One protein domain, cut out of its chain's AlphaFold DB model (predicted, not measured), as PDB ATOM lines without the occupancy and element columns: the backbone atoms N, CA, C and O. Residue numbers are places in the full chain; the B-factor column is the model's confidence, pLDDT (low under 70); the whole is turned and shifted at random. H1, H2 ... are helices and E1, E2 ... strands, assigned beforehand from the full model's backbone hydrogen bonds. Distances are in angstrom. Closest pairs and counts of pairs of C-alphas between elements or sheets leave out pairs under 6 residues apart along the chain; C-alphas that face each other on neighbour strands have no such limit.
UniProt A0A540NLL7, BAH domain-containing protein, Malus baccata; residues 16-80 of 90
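What this domain is: This is residues 16 to 80 of the 90 residues of the protein "BAH domain-containing protein" of Malus baccata (UniProt A0A540NLL7). Three strands side by side make a strongly twisted sheet, with a wide loop, residues 35 to 52, beyond one end of E2 and E3. From the other end of E3 a long tail, residues 63 to 80, runs back toward the loop's end of the sheet and finishes with the short helix H1, away from the strands. The printed part has 65 residues, with three named strands and one named helix in the order E1, E2, E3, H1; the sheet order is E1, E2, E3, antiparallel throughout. The class is mostly strand, though under half of the residues, 28 of 65, are in named elements. The whole is loose, with a radius of gyration of the C-alphas of 14.0 A and spans of 44 by 31 by 19 A.

How they stand to each other: Begin with E2, residues 27 to 34, the inner strand. On one side of it look for the edge strand E1, residues 16 to 21, antiparallel at 161 degrees; the C-alphas of Ala 16 and Trp 32 face each other at 4.4 A, and N 19 and O 29 are within hydrogen-bond range at 2.8 A. On the other side is the edge strand E3, residues 53 to 62, antiparallel at 152 degrees; the C-alphas of Arg 31 and Arg 58 face each other at 4.4 A, and N 30 and O 59 are 2.8 A apart, within hydrogen-bond range. E1 and E2 form a hairpin, and so do E2 and E3. The three make a meander, each strand the antiparallel neighbour of the one before. At residue 56, E3 bends by 85 degrees. The helix H1, residues 75 to 78, is not on the sheet and is apart from E1 and E2. H1 is too short for any O i to N i+4 pair; its one O i to N i+3 pair is within hydrogen-bond range.

Where its parts are: Find C-alpha 16 at (220.109, 156.369, 121.127), where E1 begins; its length is 13.4 A. E2 runs 21.0 A from C-alpha 27 at (213.832, 168.284, 119.090) to C-alpha 34. E3, the longest strand by residues, measures 22.5 A. H1 ends with C-alpha 78 at (225.416, 144.248, 132.729), 5.1 A from C-alpha 75.

The domain as a whole: Look for the two C-alphas farthest apart at Asn 24 and Pro 45, 44.0 A. The link E1 to E2 is tight; E2 to E3, 18 residues, and E3 to H1, 12 residues, are long. The printed part has no cut. Its mean pLDDT is 90.0, and residues 39 to 44 in the loop are under 70.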
ATOM      1  N   ALA A  16     219.278 155.176 121.197       96.94
ATOM      2  CA  ALA A  16     220.109 156.369 121.127       96.94
ATOM      3  C   ALA A  16     220.312 156.996 122.505       96.94
ATOM      4  O   ALA A  16     219.409 156.998 123.342       96.94
ATOM      5  N   ALA A  17     221.476 157.607 122.715       97.31
ATOM      6  CA  ALA A  17     221.699 158.482 123.858       97.31
ATOM      7  C   ALA A  17     221.269 159.912 123.518       97.31
ATOM      8  O   ALA A  17     221.696 160.471 122.506       97.31
ATOM      9  N   ILE A  18     220.481 160.533 124.394       96.62
ATOM     10  CA  ILE A  18     220.149 161.957 124.292       96.62
ATOM     11  C   ILE A  18     221.357 162.774 124.751       96.62
ATOM     12  O   ILE A  18     221.800 162.656 125.891       96.62
ATOM     13  N   LEU A  19     221.873 163.627 123.868       96.25
ATOM     14  CA  LEU A  19     222.999 164.513 124.162       96.25
ATOM     15  C   LEU A  19     222.525 165.873 124.677       96.25
ATOM     16  O   LEU A  19     223.089 166.407 125.629       96.25
ATOM     17  N   CYS A  20     221.496 166.449 124.049       95.38
ATOM     18  CA  CYS A  20     220.863 167.680 124.517       95.38
ATOM     19  C   CYS A  20     219.459 167.874 123.924       95.38
ATOM     20  O   CYS A  20     219.100 167.288 122.902       95.38
ATOM     21  N   PHE A  21     218.677 168.741 124.565       94.69
ATOM     22  CA  PHE A  21     217.367 169.178 124.084       94.69
ATOM     23  C   PHE A  21     217.482 170.528 123.374       94.69
ATOM     24  O   PHE A  21     218.261 171.392 123.785       94.69
ATOM     25  N   SER A  22     216.664 170.744 122.344       92.31
ATOM     26  CA  SER A  22     216.486 172.075 121.764       92.31
ATOM     27  C   SER A  22     215.869 173.039 122.783       92.31
ATOM     28  O   SER A  22     215.169 172.631 123.712       92.31
ATOM     29  N   HIS A  23     216.044 174.345 122.564       87.50
ATOM     30  CA  HIS A  23     215.483 175.387 123.434       87.50
ATOM     31  C   HIS A  23     213.965 175.238 123.655       87.50
ATOM     32  O   HIS A  23     213.461 175.447 124.753       87.50
ATOM     33  N   ASN A  24     213.221 174.844 122.616       91.25
ATOM     34  CA  ASN A  24     211.772 174.634 122.683       91.25
ATOM     35  C   ASN A  24     211.359 173.196 123.052       91.25
ATOM     36  O   ASN A  24     210.169 172.895 123.009       91.25
ATOM     37  N   LYS A  25     212.323 172.311 123.350       87.06
ATOM     38  CA  LYS A  25     212.136 170.889 123.687       87.06
ATOM     39  C   LYS A  25     211.335 170.062 122.670       87.06
ATOM     40  O   LYS A  25     210.867 168.981 123.002       87.06
ATOM     41  N   LYS A  26     211.189 170.538 121.430       94.50
ATOM     42  CA  LYS A  26     210.532 169.780 120.348       94.50
ATOM     43  C   LYS A  26     211.487 168.843 119.616       94.50
ATOM     44  O   LYS A  26     211.041 167.936 118.925       94.50
ATOM     45  N   LYS A  27     212.792 169.090 119.724       96.81
ATOM     46  CA  LYS A  27     213.832 168.284 119.090       96.81
ATOM     47  C   LYS A  27     214.906 167.914 120.100       96.81
ATOM     48  O   LYS A  27     215.159 168.662 121.048       96.81
ATOM     49  N   VAL A  28     215.555 166.788 119.859       97.25
ATOM     50  CA  VAL A  28     216.674 166.298 120.660       97.25
ATOM     51  C   VAL A  28     217.838 165.956 119.752       97.25
ATOM     52  O   VAL A  28     217.648 165.373 118.686       97.25
ATOM     53  N   MET A  29     219.042 166.335 120.170       97.00
ATOM     54  CA  MET A  29     220.255 165.819 119.557       97.00
ATOM     55  C   MET A  29     220.565 164.477 120.203       97.00
ATOM     56  O   MET A  29     220.660 164.383 121.431       97.00
ATOM     57  N   VAL A  30     220.735 163.458 119.378       97.06
ATOM     58  CA  VAL A  30     221.001 162.093 119.811       97.06
ATOM     59  C   VAL A  30     222.321 161.597 119.246       97.06
ATOM     60  O   VAL A  30     222.840 162.140 118.269       97.06
ATOM     61  N   ARG A  31     222.864 160.554 119.866       97.25
ATOM     62  CA  ARG A  31     223.890 159.701 119.271       97.25
ATOM     63  C   ARG A  31     223.369 158.277 119.207       97.25
ATOM     64  O   ARG A  31     222.922 157.751 120.224       97.25
ATOM     65  N   TRP A  32     223.428 157.693 118.020       95.31
ATOM     66  CA  TRP A  32     222.883 156.369 117.752       95.31
ATOM     67  C   TRP A  32     223.793 155.260 118.275       95.31
ATOM     68  O   TRP A  32     225.018 155.334 118.143       95.31
ATOM     69  N   PHE A  33     223.166 154.227 118.825       94.62
ATOM     70  CA  PHE A  33     223.770 152.918 118.998       94.62
ATOM     71  C   PHE A  33     223.394 152.030 117.813       94.62
ATOM     72  O   PHE A  33     222.280 152.127 117.294       94.62
ATOM     73  N   TYR A  34     224.310 151.157 117.410       90.44
ATOM     74  CA  TYR A  34     224.082 150.181 116.347       90.44
ATOM     75  C   TYR A  34     224.070 148.773 116.919       90.44
ATOM     76  O   TYR A  34     224.925 148.438 117.737       90.44
ATOM     77  N   ARG A  35     223.138 147.941 116.459       87.38
ATOM     78  CA  ARG A  35     223.196 146.498 116.709       87.38
ATOM     79  C   ARG A  35     224.162 145.849 115.727       87.38
ATOM     80  O   ARG A  35     224.418 146.404 114.657       87.38
ATOM     81  N   SER A  36     224.647 144.656 116.060       79.62
ATOM     82  CA  SER A  36     225.452 143.844 115.136       79.62
ATOM     83  C   SER A  36     224.745 143.632 113.797       79.62
ATOM     84  O   SER A  36     225.363 143.711 112.745       79.62
ATOM     85  N   ASP A  37     223.431 143.420 113.821       74.44
ATOM     86  CA  ASP A  37     222.661 143.124 112.610       74.44
ATOM     87  C   ASP A  37     222.459 144.358 111.713       74.44
ATOM     88  O   ASP A  37     222.184 144.219 110.522       74.44
ATOM     89  N   ASP A  38     222.622 145.565 112.269       70.44
ATOM     90  CA  ASP A  38     222.445 146.834 111.555       70.44
ATOM     91  C   ASP A  38     223.746 147.317 110.884       70.44
ATOM     92  O   ASP A  38     223.744 148.307 110.144       70.44
ATOM     93  N   ALA A  39     224.873 146.653 111.145       63.34
ATOM     94  CA  ALA A  39     226.161 147.000 110.565       63.34
ATOM     95  C   ALA A  39     226.461 146.163 109.308       63.34
ATOM     96  O   ALA A  39     226.125 144.988 109.195       63.34
ATOM     97  N   LEU A  40     227.081 146.810 108.311       58.38
ATOM     98  CA  LEU A  40     227.260 146.267 106.956       58.38
ATOM     99  C   LEU A  40     228.162 145.023 106.878       58.38
ATOM    100  O   LEU A  40     228.151 144.325 105.863       58.38
ATOM    101  N   GLU A  41     228.981 144.770 107.897       67.50
ATOM    102  CA  GLU A  41     229.986 143.712 107.887       67.50
ATOM    103  C   GLU A  41     229.582 142.554 108.797       67.50
ATOM    104  O   GLU A  41     228.953 142.736 109.833       67.50
ATOM    105  N   LYS A  42     229.951 141.327 108.415       61.34
ATOM    106  CA  LYS A  42     229.679 140.140 109.231       61.34
ATOM    107  C   LYS A  42     230.401 140.266 110.567       61.34
ATOM    108  O   LYS A  42     231.629 140.180 110.621       61.34
ATOM    109  N   HIS A  43     229.628 140.419 111.631       66.50
ATOM    110  CA  HIS A  43     230.171 140.489 112.972       66.50
ATOM    111  C   HIS A  43     230.749 139.138 113.412       66.50
ATOM    112  O   HIS A  43     230.236 138.078 113.036       66.50
ATOM    113  N   PRO A  44     231.822 139.156 114.214       69.88
ATOM    114  CA  PRO A  44     232.302 137.974 114.904       69.88
ATOM    115  C   PRO A  44     231.186 137.265 115.695       69.88
ATOM    116  O   PRO A  44     230.291 137.925 116.218       69.88
ATOM    117  N   PRO A  45     231.258 135.934 115.872       70.62
ATOM    118  CA  PRO A  45     230.192 135.136 116.490       70.62
ATOM    119  C   PRO A  45     229.980 135.402 117.991       70.62
ATOM    120  O   PRO A  45     229.185 134.716 118.623       70.62
ATOM    121  N   PHE A  46     230.728 136.337 118.578       80.75
ATOM    122  CA  PHE A  46     230.710 136.644 120.004       80.75
ATOM    123  C   PHE A  46     229.868 137.872 120.369       80.75
ATOM    124  O   PHE A  46     229.790 138.187 121.552       80.75
ATOM    125  N   PHE A  47     229.251 138.551 119.396       82.88
ATOM    126  CA  PHE A  47     228.331 139.650 119.691       82.88
ATOM    127  C   PHE A  47     227.076 139.119 120.384       82.88
ATOM    128  O   PHE A  47     226.432 138.182 119.900       82.88
ATOM    129  N   GLY A  48     226.741 139.704 121.531       85.44
ATOM    130  CA  GLY A  48     225.512 139.353 122.234       85.44
ATOM    131  C   GLY A  48     224.281 140.025 121.630       85.44
ATOM    132  O   GLY A  48     224.363 141.057 120.974       85.44
ATOM    133  N   LYS A  49     223.106 139.446 121.898       86.62
ATOM    134  CA  LYS A  49     221.818 139.956 121.392       86.62
ATOM    135  C   LYS A  49     221.460 141.369 121.872       86.62
ATOM    136  O   LYS A  49     220.732 142.068 121.178       86.62
ATOM    137  N   ASP A  50     221.954 141.757 123.047       92.56
ATOM    138  CA  ASP A  50     221.668 143.048 123.681       92.56
ATOM    139  C   ASP A  50     222.890 143.990 123.631       92.56
ATOM    140  O   ASP A  50     222.887 145.038 124.274       92.56
ATOM    141  N   GLU A  51     223.929 143.615 122.875       92.94
ATOM    142  CA  GLU A  51     225.152 144.400 122.707       92.94
ATOM    143  C   GLU A  51     224.942 145.531 121.699       92.94
ATOM    144  O   GLU A  51     224.414 145.332 120.598       92.94
ATOM    145  N   LEU A  52     225.384 146.727 122.071       93.44
ATOM    146  CA  LEU A  52     225.219 147.945 121.299       93.44
ATOM    147  C   LEU A  52     226.559 148.625 121.020       93.44
ATOM    148  O   LEU A  52     227.352 148.944 121.903       93.44
ATOM    149  N   ILE A  53     226.787 148.956 119.753       91.12
ATOM    150  CA  ILE A  53     228.001 149.633 119.308       91.12
ATOM    151  C   ILE A  53     227.803 151.144 119.422       91.12
ATOM    152  O   ILE A  53     226.978 151.748 118.727       91.12
ATOM    153  N   TRP A  54     228.611 151.780 120.268       90.00
ATOM    154  CA  TRP A  54     228.661 153.233 120.398       90.00
ATOM    155  C   TRP A  54     229.521 153.860 119.298       90.00
ATOM    156  O   TRP A  54     230.749 153.927 119.399       90.00
ATOM    157  N   PHE A  55     228.873 154.361 118.248       83.81
ATOM    158  CA  PHE A  55     229.552 155.061 117.158       83.81
ATOM    159  C   PHE A  55     229.397 156.587 117.261       83.81
ATOM    160  O   PHE A  55     228.531 157.119 117.953       83.81
ATOM    161  N   ASN A  56     230.223 157.343 116.533       89.31
ATOM    162  CA  ASN A  56     230.159 158.808 116.518       89.31
ATOM    163  C   ASN A  56     229.080 159.379 115.569       89.31
ATOM    164  O   ASN A  56     229.250 160.475 115.036       89.31
ATOM    165  N   HIS A  57     227.969 158.671 115.354       94.12
ATOM    166  CA  HIS A  57     226.865 159.171 114.534       94.12
ATOM    167  C   HIS A  57     225.903 159.992 115.390       94.12
ATOM    168  O   HIS A  57     225.236 159.461 116.277       94.12
ATOM    169  N   ARG A  58     225.845 161.299 115.129       96.31
ATOM    170  CA  ARG A  58     224.925 162.228 115.787       96.31
ATOM    171  C   ARG A  58     223.867 162.716 114.816       96.31
ATOM    172  O   ARG A  58     224.194 162.989 113.665       96.31
ATOM    173  N   ASP A  59     222.659 162.907 115.321       96.06
ATOM    174  CA  ASP A  59     221.539 163.439 114.547       96.06
ATOM    175  C   ASP A  59     220.593 164.271 115.433       96.06
ATOM    176  O   ASP A  59     220.687 164.234 116.662       96.06
ATOM    177  N   THR A  60     219.696 165.050 114.826       96.50
ATOM    178  CA  THR A  60     218.636 165.800 115.509       96.50
ATOM    179  C   THR A  60     217.264 165.274 115.104       96.50
ATOM    180  O   THR A  60     216.812 165.502 113.984       96.50
ATOM    181  N   VAL A  61     216.552 164.668 116.051       96.81
ATOM    182  CA  VAL A  61     215.235 164.050 115.820       96.81
ATOM    183  C   VAL A  61     214.118 164.773 116.575       96.81
ATOM    184  O   VAL A  61     214.383 165.580 117.473       96.81
ATOM    185  N   SER A  62     212.861 164.526 116.190       96.75
ATOM    186  CA  SER A  62     211.701 165.011 116.956       96.75
ATOM    187  C   SER A  62     211.609 164.273 118.288       96.75
ATOM    188  O   SER A  62     211.907 163.087 118.358       96.75
ATOM    189  N   ILE A  63     211.150 164.943 119.344       96.50
ATOM    190  CA  ILE A  63     210.888 164.271 120.624       96.50
ATOM    191  C   ILE A  63     209.775 163.216 120.506       96.50
ATOM    192  O   ILE A  63     209.788 162.223 121.226       96.50
ATOM    193  N   ASP A  64     208.860 163.394 119.549       96.44
ATOM    194  CA  ASP A  64     207.720 162.499 119.325       96.44
ATOM    195  C   ASP A  64     208.137 161.118 118.791       96.44
ATOM    196  O   ASP A  64     207.329 160.193 118.784       96.44
ATOM    197  N   THR A  65     209.388 160.953 118.339       95.62
ATOM    198  CA  THR A  65     209.911 159.647 117.904       95.62
ATOM    199  C   THR A  65     210.398 158.786 119.070       95.62
ATOM    200  O   THR A  65     210.788 157.642 118.855       95.62
ATOM    201  N   ILE A  66     210.437 159.322 120.296       95.38
ATOM    202  CA  ILE A  66     210.866 158.575 121.481       95.38
ATOM    203  C   ILE A  66     209.728 157.654 121.923       95.38
ATOM    204  O   ILE A  66     208.695 158.113 122.401       95.38
ATOM    205  N   LEU A  67     209.948 156.346 121.797       96.19
ATOM    206  CA  LEU A  67     208.973 155.323 122.188       96.19
ATOM    207  C   LEU A  67     208.999 155.015 123.690       96.19
ATOM    208  O   LEU A  67     207.990 154.621 124.264       96.19
ATOM    209  N   GLY A  68     210.153 155.189 124.333       95.94
ATOM    210  CA  GLY A  68     210.360 154.853 125.734       95.94
ATOM    211  C   GLY A  68     211.799 155.102 126.171       95.94
ATOM    212  O   GLY A  68     212.601 155.668 125.424       95.94
ATOM    213  N   LYS A  69     212.119 154.682 127.395       96.75
ATOM    214  CA  LYS A  69     213.470 154.732 127.961       96.75
ATOM    215  C   LYS A  69     214.005 153.306 128.097       96.75
ATOM    216  O   LYS A  69     213.246 152.406 128.414       96.75
ATOM    217  N   CYS A  70     215.305 153.135 127.887       97.38
ATOM    218  CA  CYS A  70     216.049 151.908 128.172       97.38
ATOM    219  C   CYS A  70     217.336 152.234 128.950       97.38
ATOM    220  O   CYS A  70     217.676 153.414 129.127       97.38
ATOM    221  N   ASN A  71     218.037 151.200 129.413       97.69
ATOM    222  CA  ASN A  71     219.331 151.289 130.080       97.69
ATOM    223  C   ASN A  71     220.407 150.689 129.173       97.69
ATOM    224  O   ASN A  71     220.269 149.560 128.713       97.69
ATOM    225  N   VAL A  72     221.482 151.438 128.941       97.56
ATOM    226  CA  VAL A  72     222.691 150.917 128.299       97.56
ATOM    227  C   VAL A  72     223.780 150.923 129.358       97.56
ATOM    228  O   VAL A  72     224.203 151.990 129.810       97.56
ATOM    229  N   HIS A  73     224.142 149.733 129.809       97.69
ATOM    230  CA  HIS A  73     225.105 149.498 130.875       97.69
ATOM    231  C   HIS A  73     226.518 149.433 130.304       97.69
ATOM    232  O   HIS A  73     226.714 149.245 129.107       97.69
ATOM    233  N   THR A  74     227.532 149.541 131.155       96.75
ATOM    234  CA  THR A  74     228.836 148.976 130.784       96.75
ATOM    235  C   THR A  74     228.766 147.447 130.837       96.75
ATOM    236  O   THR A  74     227.978 146.884 131.599       96.75
ATOM    237  N   LEU A  75     229.631 146.750 130.090       95.44
ATOM    238  CA  LEU A  75     229.684 145.282 130.117       95.44
ATOM    239  C   LEU A  75     229.824 144.722 131.547       95.44
ATOM    240  O   LEU A  75     229.170 143.743 131.889       95.44
ATOM    241  N   ASP A  76     230.643 145.355 132.395       97.50
ATOM    242  CA  ASP A  76     230.857 144.935 133.788       97.50
ATOM    243  C   ASP A  76     229.600 145.089 134.663       97.50
ATOM    244  O   ASP A  76     229.337 144.248 135.522       97.50
ATOM    245  N   GLU A  77     228.806 146.135 134.444       97.88
ATOM    246  CA  GLU A  77     227.533 146.336 135.147       97.88
ATOM    247  C   GLU A  77     226.475 145.346 134.660       97.88
ATOM    248  O   GLU A  77     225.786 144.730 135.475       97.88
ATOM    249  N   TYR A  78     226.394 145.139 133.343       97.56
ATOM    250  CA  TYR A  78     225.416 144.248 132.729       97.56
ATOM    251  C   TYR A  78     225.559 142.806 133.225       97.56
ATOM    252  O   TYR A  78     224.580 142.195 133.652       97.56
ATOM    253  N   VAL A  79     226.787 142.270 133.261       96.56
ATOM    254  CA  VAL A  79     227.031 140.892 133.737       96.56
ATOM    255  C   VAL A  79     226.740 140.702 135.232       96.56
ATOM    256  O   VAL A  79     226.651 139.567 135.696       96.56
ATOM    257  N   LYS A  80     226.595 141.793 135.998       97.94
ATOM    258  CA  LYS A  80     226.261 141.775 137.432       97.94
ATOM    259  C   LYS A  80     224.763 141.923 137.704       97.94
ATOM    260  O   LYS A  80     224.360 141.815 138.867       97.94
TER     261      LYS A  80